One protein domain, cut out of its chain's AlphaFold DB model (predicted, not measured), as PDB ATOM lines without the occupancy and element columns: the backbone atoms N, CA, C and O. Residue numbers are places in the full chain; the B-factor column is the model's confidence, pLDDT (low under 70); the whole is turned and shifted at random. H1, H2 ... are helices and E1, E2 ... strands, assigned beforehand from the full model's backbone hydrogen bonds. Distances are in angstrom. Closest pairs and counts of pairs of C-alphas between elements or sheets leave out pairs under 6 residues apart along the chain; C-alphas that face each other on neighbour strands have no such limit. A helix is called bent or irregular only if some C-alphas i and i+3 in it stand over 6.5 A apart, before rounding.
ATOM      1  N   LEU A  11     193.126 191.469 140.082       84.00
ATOM      2  CA  LEU A  11     191.818 190.817 140.042       84.00
ATOM      3  C   LEU A  11     190.818 191.686 139.293       84.00
ATOM      4  O   LEU A  11     190.747 192.902 139.491       84.00
ATOM      5  N   GLU A  12     189.983 191.042 138.496       87.12
ATOM      6  CA  GLU A  12     188.805 191.621 137.876       87.12
ATOM      7  C   GLU A  12     187.572 190.831 138.314       87.12
ATOM      8  O   GLU A  12     187.434 189.651 138.016       87.12
ATOM      9  N   LEU A  13     186.663 191.491 139.023       84.62
ATOM     10  CA  LEU A  13     185.350 190.969 139.368       84.62
ATOM     11  C   LEU A  13     184.331 191.544 138.382       84.62
ATOM     12  O   LEU A  13     184.004 192.734 138.425       84.62
ATOM     13  N   CYS A  14     183.835 190.702 137.483       84.69
ATOM     14  CA  CYS A  14     182.782 191.042 136.536       84.69
ATOM     15  C   CYS A  14     181.428 190.664 137.138       84.69
ATOM     16  O   CYS A  14     181.040 189.492 137.138       84.69
ATOM     17  N   LEU A  15     180.725 191.657 137.685       78.44
ATOM     18  CA  LEU A  15     179.445 191.444 138.354       78.44
ATOM     19  C   LEU A  15     178.333 191.255 137.329       78.44
ATOM     20  O   LEU A  15     178.114 192.099 136.459       78.44
ATOM     21  N   ARG A  16     177.610 190.143 137.465       76.50
ATOM     22  CA  ARG A  16     176.520 189.744 136.566       76.50
ATOM     23  C   ARG A  16     175.205 189.466 137.308       76.50
ATOM     24  O   ARG A  16     174.281 188.918 136.719       76.50
ATOM     25  N   ILE A 118     181.485 177.008 143.422       95.25
ATOM     26  CA  ILE A 118     181.097 176.725 144.813       95.25
ATOM     27  C   ILE A 118     180.128 175.545 144.888       95.25
ATOM     28  O   ILE A 118     180.366 174.597 145.626       95.25
ATOM     29  N   CYS A 119     179.011 175.616 144.161       95.19
ATOM     30  CA  CYS A 119     177.912 174.655 144.298       95.19
ATOM     31  C   CYS A 119     177.714 173.745 143.080       95.19
ATOM     32  O   CYS A 119     176.792 172.935 143.077       95.19
ATOM     33  N   GLY A 120     178.509 173.911 142.019       95.38
ATOM     34  CA  GLY A 120     178.395 173.141 140.781       95.38
ATOM     35  C   GLY A 120     177.166 173.461 139.927       95.38
ATOM     36  O   GLY A 120     177.049 172.925 138.836       95.38
ATOM     37  N   GLN A 121     176.257 174.332 140.372       95.31
ATOM     38  CA  GLN A 121     175.037 174.639 139.621       95.31
ATOM     39  C   GLN A 121     175.351 175.355 138.295       95.31
ATOM     40  O   GLN A 121     176.177 176.278 138.295       95.31
ATOM     41  N   PRO A 122     174.679 174.987 137.187       95.62
ATOM     42  CA  PRO A 122     174.833 175.668 135.911       95.62
ATOM     43  C   PRO A 122     174.309 177.107 136.009       95.62
ATOM     44  O   PRO A 122     173.250 177.367 136.582       95.62
ATOM     45  N   ASP A 123     175.043 178.059 135.437       94.75
ATOM     46  CA  ASP A 123     174.629 179.455 135.348       94.75
ATOM     47  C   ASP A 123     175.031 180.034 133.975       94.75
ATOM     48  O   ASP A 123     176.219 180.142 133.674       94.75
ATOM     49  N   PRO A 124     174.075 180.441 133.117       94.12
ATOM     50  CA  PRO A 124     174.372 181.047 131.817       94.12
ATOM     51  C   PRO A 124     174.951 182.464 131.913       94.12
ATOM     52  O   PRO A 124     175.536 182.948 130.944       94.12
ATOM     53  N   PHE A 125     174.814 183.138 133.053       93.44
ATOM     54  CA  PHE A 125     175.285 184.502 133.282       93.44
ATOM     55  C   PHE A 125     176.023 184.609 134.624       93.44
ATOM     56  O   PHE A 125     175.640 185.425 135.471       93.44
ATOM     57  N   PRO A 126     177.085 183.814 134.839       93.75
ATOM     58  CA  PRO A 126     177.758 183.778 136.123       93.75
ATOM     59  C   PRO A 126     178.444 185.119 136.394       93.75
ATOM     60  O   PRO A 126     178.913 185.813 135.487       93.75
ATOM     61  N   THR A 127     178.561 185.468 137.670       93.31
ATOM     62  CA  THR A 127     179.575 186.444 138.081       93.31
ATOM     63  C   THR A 127     180.931 185.781 137.924       93.31
ATOM     64  O   THR A 127     181.104 184.648 138.353       93.31
ATOM     65  N   VAL A 128     181.893 186.461 137.308       94.75
ATOM     66  CA  VAL A 128     183.219 185.882 137.061       94.75
ATOM     67  C   VAL A 128     184.259 186.688 137.814       94.75
ATOM     68  O   VAL A 128     184.343 187.906 137.646       94.75
ATOM     69  N   LEU A 129     185.049 186.004 138.639       94.62
ATOM     70  CA  LEU A 129     186.289 186.549 139.177       94.62
ATOM     71  C   LEU A 129     187.431 186.049 138.305       94.62
ATOM     72  O   LEU A 129     187.574 184.844 138.124       94.62
ATOM     73  N   SER A 130     188.238 186.965 137.792       94.00
ATOM     74  CA  SER A 130     189.433 186.653 137.021       94.00
ATOM     75  C   SER A 130     190.658 187.256 137.688       94.00
ATOM     76  O   SER A 130     190.591 188.346 138.249       94.00
ATOM     77  N   ALA A 131     191.787 186.568 137.602       91.00
ATOM     78  CA  ALA A 131     193.085 187.030 138.056       91.00
ATOM     79  C   ALA A 131     194.069 186.969 136.891       91.00
ATOM     80  O   ALA A 131     194.171 185.931 136.236       91.00
ATOM     81  N   VAL A 132     194.805 188.053 136.661       86.75
ATOM     82  CA  VAL A 132     195.985 188.039 135.789       86.75
ATOM     83  C   VAL A 132     197.208 187.891 136.680       86.75
ATOM     84  O   VAL A 132     197.484 188.764 137.509       86.75
ATOM     85  N   THR A 133     197.906 186.766 136.557       76.56
ATOM     86  CA  THR A 133     199.134 186.492 137.308       76.56
ATOM     87  C   THR A 133     200.319 187.276 136.727       76.56
ATOM     88  O   THR A 133     200.250 187.754 135.592       76.56
ATOM     89  N   PRO A 134     201.427 187.433 137.478       72.94
ATOM     90  CA  PRO A 134     202.599 188.184 137.012       72.94
ATOM     91  C   PRO A 134     203.227 187.651 135.714       72.94
ATOM     92  O   PRO A 134     203.813 188.421 134.962       72.94
ATOM     93  N   ASP A 135     203.082 186.353 135.435       76.75
ATOM     94  CA  ASP A 135     203.513 185.690 134.195       76.75
ATOM     95  C   ASP A 135     202.512 185.857 133.031       76.75
ATOM     96  O   ASP A 135     202.682 185.260 131.971       76.75
ATOM     97  N   GLY A 136     201.456 186.655 133.218       79.19
ATOM     98  CA  GLY A 136     200.447 186.961 132.205       79.19
ATOM     99  C   GLY A 136     199.359 185.899 132.039       79.19
ATOM    100  O   GLY A 136     198.476 186.072 131.197       79.19
ATOM    101  N   ARG A 137     199.373 184.812 132.823       84.88
ATOM    102  CA  ARG A 137     198.307 183.802 132.770       84.88
ATOM    103  C   ARG A 137     197.018 184.347 133.383       84.88
ATOM    104  O   ARG A 137     197.028 185.085 134.365       84.88
ATOM    105  N   VAL A 138     195.890 183.951 132.803       90.19
ATOM    106  CA  VAL A 138     194.563 184.309 133.311       90.19
ATOM    107  C   VAL A 138     193.967 183.098 134.007       90.19
ATOM    108  O   VAL A 138     193.855 182.026 133.417       90.19
ATOM    109  N   ARG A 139     193.578 183.275 135.266       92.50
ATOM    110  CA  ARG A 139     192.775 182.313 136.024       92.50
ATOM    111  C   ARG A 139     191.389 182.900 136.204       92.50
ATOM    112  O   ARG A 139     191.288 184.083 136.512       92.50
ATOM    113  N   SER A 140     190.338 182.113 136.033       94.62
ATOM    114  CA  SER A 140     188.967 182.583 136.217       94.62
ATOM    115  C   SER A 140     188.122 181.554 136.948       94.62
ATOM    116  O   SER A 140     188.320 180.351 136.806       94.62
ATOM    117  N   ALA A 141     187.178 182.048 137.738       96.38
ATOM    118  CA  ALA A 141     186.210 181.236 138.450       96.38
ATOM    119  C   ALA A 141     184.809 181.850 138.280       96.38
ATOM    120  O   ALA A 141     184.617 183.028 138.612       96.38
ATOM    121  N   PRO A 142     183.841 181.096 137.734       96.12
ATOM    122  CA  PRO A 142     182.443 181.506 137.660       96.12
ATOM    123  C   PRO A 142     181.687 181.197 138.965       96.12
ATOM    124  O   PRO A 142     181.878 180.153 139.586       96.12
ATOM    125  N   TYR A 143     180.772 182.084 139.351       95.19
ATOM    126  CA  TYR A 143     179.905 181.957 140.524       95.19
ATOM    127  C   TYR A 143     178.457 182.230 140.124       95.19
ATOM    128  O   TYR A 143     178.171 183.250 139.486       95.19
ATOM    129  N   CYS A 144     177.537 181.346 140.516       93.06
ATOM    130  CA  CYS A 144     176.122 181.546 140.224       93.06
ATOM    131  C   CYS A 144     175.525 182.691 141.049       93.06
ATOM    132  O   CYS A 144     176.025 183.043 142.124       93.06
ATOM    133  N   SER A 145     174.418 183.257 140.568       89.62
ATOM    134  CA  SER A 145     173.748 184.375 141.247       89.62
ATOM    135  C   SER A 145     173.332 184.053 142.685       89.62
ATOM    136  O   SER A 145     173.397 184.935 143.537       89.62
ATOM    137  N   HIS A 146     172.959 182.800 142.973       90.50
ATOM    138  CA  HIS A 146     172.590 182.372 144.323       90.50
ATOM    139  C   HIS A 146     173.777 182.464 145.294       90.50
ATOM    140  O   HIS A 146     173.698 183.194 146.274       90.50
ATOM    141  N   CYS A 147     174.911 181.821 144.987       92.88
ATOM    142  CA  CYS A 147     176.090 181.860 145.860       92.88
ATOM    143  C   CYS A 147     176.651 183.278 146.045       92.88
ATOM    144  O   CYS A 147     177.151 183.608 147.118       92.88
ATOM    145  N   VAL A 148     176.559 184.129 145.017       91.81
ATOM    146  CA  VAL A 148     176.960 185.539 145.129       91.81
ATOM    147  C   VAL A 148     176.043 186.292 146.094       91.81
ATOM    148  O   VAL A 148     176.543 187.002 146.968       91.81
ATOM    149  N   ALA A 149     174.723 186.120 145.971       89.19
ATOM    150  CA  ALA A 149     173.743 186.751 146.854       89.19
ATOM    151  C   ALA A 149     173.874 186.275 148.313       89.19
ATOM    152  O   ALA A 149     173.756 187.085 149.228       89.19
ATOM    153  N   SER A 150     174.198 184.998 148.531       89.12
ATOM    154  CA  SER A 150     174.386 184.404 149.862       89.12
ATOM    155  C   SER A 150     175.680 184.813 150.573       89.12
ATOM    156  O   SER A 150     175.848 184.488 151.740       89.12
ATOM    157  N   SER A 151     176.608 185.511 149.913       85.62
ATOM    158  CA  SER A 151     177.888 185.901 150.532       85.62
ATOM    159  C   SER A 151     177.766 186.979 151.626       85.62
ATOM    160  O   SER A 151     178.777 187.326 152.236       85.62
ATOM    161  N   GLU A 152     176.566 187.547 151.837       79.44
ATOM    162  CA  GLU A 152     176.234 188.605 152.821       79.44
ATOM    163  C   GLU A 152     177.226 189.787 152.854       79.44
ATOM    164  O   GLU A 152     177.358 190.535 153.827       79.44
ATOM    165  N   ALA A 153     177.962 189.986 151.762       83.81
ATOM    166  CA  ALA A 153     179.064 190.919 151.732       83.81
ATOM    167  C   ALA A 153     178.555 192.360 151.632       83.81
ATOM    168  O   ALA A 153     178.116 192.821 150.582       83.81
ATOM    169  N   SER A 154     178.738 193.126 152.706       83.88
ATOM    170  CA  SER A 154     178.356 194.545 152.762       83.88
ATOM    171  C   SER A 154     179.168 195.472 151.844       83.88
ATOM    172  O   SER A 154     178.844 196.649 151.703       83.88
ATOM    173  N   THR A 155     180.247 194.980 151.221       88.69
ATOM    174  CA  THR A 155     181.063 195.742 150.263       88.69
ATOM    175  C   THR A 155     181.591 194.836 149.156       88.69
ATOM    176  O   THR A 155     181.871 193.660 149.386       88.69
ATOM    177  N   TYR A 156     181.861 195.402 147.976       89.06
ATOM    178  CA  TYR A 156     182.469 194.648 146.874       89.06
ATOM    179  C   TYR A 156     183.849 194.066 147.199       89.06
ATOM    180  O   TYR A 156     184.214 193.027 146.662       89.06
ATOM    181  N   GLY A 157     184.624 194.716 148.074       89.88
ATOM    182  CA  GLY A 157     185.904 194.173 148.531       89.88
ATOM    183  C   GLY A 157     185.728 192.919 149.387       89.88
ATOM    184  O   GLY A 157     186.465 191.955 149.204       89.88
ATOM    185  N   ARG A 158     184.730 192.905 150.283       91.56
ATOM    186  CA  ARG A 158     184.371 191.709 151.067       91.56
ATOM    187  C   ARG A 158     183.836 190.597 150.170       91.56
ATOM    188  O   ARG A 158     184.268 189.462 150.326       91.56
ATOM    189  N   LEU A 159     182.995 190.941 149.192       92.00
ATOM    190  CA  LEU A 159     182.493 189.989 148.203       92.00
ATOM    191  C   LEU A 159     183.655 189.352 147.438       92.00
ATOM    192  O   LEU A 159     183.776 188.136 147.408       92.00
ATOM    193  N   CYS A 160     184.551 190.172 146.882       92.06
ATOM    194  CA  CYS A 160     185.717 189.698 146.139       92.06
ATOM    195  C   CYS A 160     186.569 188.732 146.975       92.06
ATOM    196  O   CYS A 160     186.890 187.654 146.489       92.06
ATOM    197  N   ARG A 161     186.858 189.055 148.247       92.25
ATOM    198  CA  ARG A 161     187.574 188.138 149.154       92.25
ATOM    199  C   ARG A 161     186.818 186.837 149.399       92.25
ATOM    200  O   ARG A 161     187.425 185.779 149.328       92.25
ATOM    201  N   SER A 162     185.516 186.912 149.676       93.25
ATOM    202  CA  SER A 162     184.695 185.722 149.922       93.25
ATOM    203  C   SER A 162     184.698 184.782 148.719       93.25
ATOM    204  O   SER A 162     184.853 183.577 148.887       93.25
ATOM    205  N   LEU A 163     184.553 185.329 147.510       93.75
ATOM    206  CA  LEU A 163     184.588 184.554 146.272       93.75
ATOM    207  C   LEU A 163     185.985 183.966 146.033       93.75
ATOM    208  O   LEU A 163     186.114 182.776 145.760       93.75
ATOM    209  N   LEU A 164     187.033 184.774 146.206       92.88
ATOM    210  CA  LEU A 164     188.418 184.349 146.028       92.88
ATOM    211  C   LEU A 164     188.803 183.198 146.975       92.88
ATOM    212  O   LEU A 164     189.413 182.234 146.525       92.88
ATOM    213  N   ALA A 165     188.392 183.272 148.245       92.88
ATOM    214  CA  ALA A 165     188.596 182.208 149.227       92.88
ATOM    215  C   ALA A 165     187.827 180.928 148.862       92.88
ATOM    216  O   ALA A 165     188.373 179.829 148.932       92.88
ATOM    217  N   ALA A 166     186.576 181.057 148.407       93.25
ATOM    218  CA  ALA A 166     185.771 179.908 147.994       93.25
ATOM    219  C   ALA A 166     186.352 179.182 146.762       93.25
ATOM    220  O   ALA A 166     186.172 177.976 146.604       93.25
ATOM    221  N   ALA A 167     187.089 179.898 145.911       94.00
ATOM    222  CA  ALA A 167     187.787 179.358 144.748       94.00
ATOM    223  C   ALA A 167     189.300 179.186 144.976       94.00
ATOM    224  O   ALA A 167     190.092 179.284 144.034       94.00
ATOM    225  N   GLY A 168     189.717 178.903 146.213       91.31
ATOM    226  CA  GLY A 168     191.124 178.733 146.583       91.31
ATOM    227  C   GLY A 168     191.898 177.743 145.711       91.31
ATOM    228  O   GLY A 168     193.031 178.005 145.316       91.31
ATOM    229  N   HIS A 169     191.261 176.646 145.295       92.25
ATOM    230  CA  HIS A 169     191.865 175.665 144.385       92.25
ATOM    231  C   HIS A 169     192.160 176.224 142.978       92.25
ATOM    232  O   HIS A 169     193.062 175.734 142.303       92.25
ATOM    233  N   VAL A 170     191.436 177.260 142.535       92.44
ATOM    234  CA  VAL A 170     191.672 177.952 141.257       92.44
ATOM    235  C   VAL A 170     192.777 178.992 141.416       92.44
ATOM    236  O   VAL A 170     193.705 179.080 140.608       92.44
ATOM    237  N   PHE A 171     192.696 179.809 142.464       90.25
ATOM    238  CA  PHE A 171     193.553 180.985 142.616       90.25
ATOM    239  C   PHE A 171     194.852 180.713 143.384       90.25
ATOM    240  O   PHE A 171     195.804 181.485 143.256       90.25
ATOM    241  N   GLY A 172     194.953 179.581 144.082       89.00
ATOM    242  CA  GLY A 172     196.114 179.206 144.883       89.00
ATOM    243  C   GLY A 172     196.444 180.281 145.915       89.00
ATOM    244  O   GLY A 172     195.554 180.830 146.559       89.00
ATOM    245  N   SER A 173     197.721 180.648 146.010       87.00
ATOM    246  CA  SER A 173     198.212 181.644 146.971       87.00
ATOM    247  C   SER A 173     197.616 183.049 146.798       87.00
ATOM    248  O   SER A 173     197.665 183.853 147.725       87.00
ATOM    249  N   LEU A 174     196.994 183.358 145.653       86.81
ATOM    250  CA  LEU A 174     196.296 184.633 145.467       86.81
ATOM    251  C   LEU A 174     195.119 184.807 146.432       86.81
ATOM    252  O   LEU A 174     194.751 185.949 146.692       86.81
ATOM    253  N   GLN A 175     194.546 183.720 146.964       88.25
ATOM    254  CA  GLN A 175     193.407 183.780 147.887       88.25
ATOM    255  C   GLN A 175     193.689 184.591 149.158       88.25
ATOM    256  O   GLN A 175     192.792 185.252 149.682       88.25
ATOM    257  N   ASP A 176     194.948 184.592 149.592       87.00
ATOM    258  CA  ASP A 176     195.406 185.247 150.814       87.00
ATOM    259  C   ASP A 176     196.013 186.630 150.529       87.00
ATOM    260  O   ASP A 176     196.378 187.376 151.443       87.00
ATOM    261  N   ALA A 177     196.120 187.010 149.253       85.56
ATOM    262  CA  ALA A 177     196.771 188.245 148.862       85.56
ATOM    263  C   ALA A 177     195.922 189.475 149.245       85.56
ATOM    264  O   ALA A 177     194.705 189.519 149.017       85.56
ATOM    265  N   PRO A 178     196.539 190.535 149.797       86.81
ATOM    266  CA  PRO A 178     195.805 191.725 150.188       86.81
ATOM    267  C   PRO A 178     195.267 192.462 148.955       86.81
ATOM    268  O   PRO A 178     196.008 192.854 148.049       86.81
ATOM    269  N   LEU A 179     193.951 192.689 148.952       88.88
ATOM    270  CA  LEU A 179     193.267 193.472 147.925       88.88
ATOM    271  C   LEU A 179     193.451 194.970 148.166       88.88
ATOM    272  O   LEU A 179     193.120 195.479 149.240       88.88
ATOM    273  N   GLY A 180     193.900 195.687 147.140       87.44
ATOM    274  CA  GLY A 180     193.881 197.143 147.124       87.44
ATOM    275  C   GLY A 180     192.491 197.721 146.836       87.44
ATOM    276  O   GLY A 180     191.491 197.016 146.682       87.44
ATOM    277  N   ARG A 181     192.417 199.054 146.756       87.19
ATOM    278  CA  ARG A 181     191.153 199.771 146.532       87.19
ATOM    279  C   ARG A 181     190.564 199.451 145.154       87.19
ATOM    280  O   ARG A 181     191.243 199.589 144.137       87.19
ATOM    281  N   ALA A 182     189.278 199.099 145.138       89.75
ATOM    282  CA  ALA A 182     188.536 198.805 143.916       89.75
ATOM    283  C   ALA A 182     188.491 200.010 142.963       89.75
ATOM    284  O   ALA A 182     188.251 201.144 143.388       89.75
ATOM    285  N   ARG A 183     188.638 199.749 141.664       89.19
ATOM    286  CA  ARG A 183     188.387 200.699 140.574       89.19
ATOM    287  C   ARG A 183     187.261 200.158 139.699       89.19
ATOM    288  O   ARG A 183     187.334 199.017 139.253       89.19
ATOM    289  N   ARG A 184     186.224 200.956 139.440       87.69
ATOM    290  CA  ARG A 184     185.069 200.538 138.628       87.69
ATOM    291  C   ARG A 184     185.205 201.023 137.189       87.69
ATOM    292  O   ARG A 184     185.526 202.187 136.963       87.69
ATOM    293  N   LYS A 185     184.903 200.151 136.226       83.88
ATOM    294  CA  LYS A 185     184.709 200.493 134.810       83.88
ATOM    295  C   LYS A 185     183.492 199.725 134.288       83.88
ATOM    296  O   LYS A 185     183.574 198.528 134.026       83.88
ATOM    297  N   GLY A 186     182.348 200.402 134.179       81.81
ATOM    298  CA  GLY A 186     181.073 199.760 133.837       81.81
ATOM    299  C   GLY A 186     180.646 198.718 134.882       81.81
ATOM    300  O   GLY A 186     180.563 199.027 136.076       81.81
ATOM    301  N   ALA A 187     180.398 197.484 134.431       79.69
ATOM    302  CA  ALA A 187     180.043 196.333 135.274       79.69
ATOM    303  C   ALA A 187     181.257 195.597 135.886       79.69
ATOM    304  O   ALA A 187     181.085 194.646 136.646       79.69
ATOM    305  N   VAL A 188     182.483 196.023 135.562       87.38
ATOM    306  CA  VAL A 188     183.715 195.381 136.034       87.38
ATOM    307  C   VAL A 188     184.332 196.186 137.174       87.38
ATOM    308  O   VAL A 188     184.518 197.405 137.076       87.38
ATOM    309  N   LEU A 189     184.683 195.491 138.251       89.44
ATOM    310  CA  LEU A 189     185.456 196.003 139.376       89.44
ATOM    311  C   LEU A 189     186.863 195.423 139.330       89.44
ATOM    312  O   LEU A 189     187.042 194.215 139.246       89.44
ATOM    313  N   ARG A 190     187.873 196.281 139.405       91.38
ATOM    314  CA  ARG A 190     189.285 195.899 139.356       91.38
ATOM    315  C   ARG A 190     189.927 196.129 140.710       91.38
ATOM    316  O   ARG A 190     189.840 197.237 141.238       91.38
ATOM    317  N   PHE A 191     190.592 195.112 141.239       90.12
ATOM    318  CA  PHE A 191     191.326 195.177 142.496       90.12
ATOM    319  C   PHE A 191     192.807 194.920 142.206       90.12
ATOM    320  O   PHE A 191     193.150 193.830 141.743       90.12
ATOM    321  N   PRO A 192     193.697 195.900 142.437       86.44
ATOM    322  CA  PRO A 192     195.127 195.628 142.383       86.44
ATOM    323  C   PRO A 192     195.502 194.678 143.526       86.44
ATOM    324  O   PRO A 192     194.994 194.828 144.640       86.44
ATOM    325  N   ILE A 193     196.381 193.717 143.249       85.38
ATOM    326  CA  ILE A 193     196.885 192.756 144.232       85.38
ATOM    327  C   ILE A 193     198.326 193.126 144.567       85.38
ATOM    328  O   ILE A 193     199.141 193.301 143.657       85.38
TER     329      ILE A 193
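AT A GLANCE: This is residues 11 to 16 and 118 to 193 of the 202 residues of an uncharacterized protein of Armatimonadetes bacterium (UniProt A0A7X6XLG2). One twisted antiparallel sheet of five strands forms a wall, with two helices, H2 and H3, packed over one of its faces and the other face bare of named helices. H2 crosses the strands, H3 follows it over the part of the sheet near E3 and E2, and the short H1 sits off the sheet, close to the end of E3. The printed part has 82 residues, with three named helices and five named strands in the order E1, E2, E3, H1, H2, H3, E4, E5; the sheet's order is E3, E2, E1, E5, E4, and the class is mixed, helices and strands. The whole is compact and rounded, with a radius of gyration of the C-alphas of 11.8 A and spans of 31 by 24 by 21 A.

IN THESE COORDINATES: E1 is residues 11 to 14, 9.7 A long, beginning at C-alpha 11 at (191.818, 190.817, 140.042). After the cut come E2, residues 127 to 132, 16.6 A, and E3, residues 138 to 143, 16.5 A. H1 is residues 145 to 149, 6.1 A. H2, residues 156 to 166, is 15.1 A long and begins at C-alpha 156 at (182.469, 194.648, 146.874). H3, residues 168 to 176, spans 8.9 A and is irregular: C-alphas 170 and 173 are 9.4 A apart. E4 is residues 183 to 185, 6.8 A, and E5, residues 188 to 193, 15.7 A, ends at C-alpha 193 at (196.885, 192.756, 144.232).

HOW THE PARTS SIT: E1 is antiparallel to E5 at 166 degrees, with N 13 and O 189 at 2.8 A, within hydrogen-bond range. E1 is also antiparallel to E2 at 157 degrees, with N 12 and O 130 at 2.8 A. E2 and E3 form a hairpin at 163 degrees, with N 131 and O 139 at 2.8 A. E4 and E5 form another at 150 degrees, with N 183 and O 190 at 2.8 A. E3 and E4 are the edge strands. H2 is on the sheet at a height of 9.2 A and runs across the strands, at 80 degrees to E2 on the local plane; its closest C-alphas to E1 are those of Cys 160 and Leu 13, 6.9 A apart. H3 is on the same face at a height of 9.6 A, and its closest C-alphas to E3 are those of Phe 171 and Arg 139, 6.8 A apart. H2 and H3 touch, opposite ways at a steep tilt of 52 degrees, the closest C-alphas being those of Ala 165 and Gln 175, 5.2 A apart. H1 is not on the sheet; it is close to H2 but not clearly touching, the closest C-alphas being those of Val 148 and Leu 159, 7.7 A apart. H1 and H3 are apart. Every O i to N i+4 pair is within hydrogen-bond range in H1 and H2; in H3 it is 1 of 5, beside 4 of 6 O i to N i+3 pairs.

THE WHOLE: The two C-alphas farthest apart are those of Asp 135 and Glu 152, 33.2 A. Residues 17 to 117 are cut out, and C-alphas 16 and 118 are 16.1 A apart across the cut. Of the links that are printed whole, none is long. The mean pLDDT of the printed part is 89.1, and no printed residue is under 70.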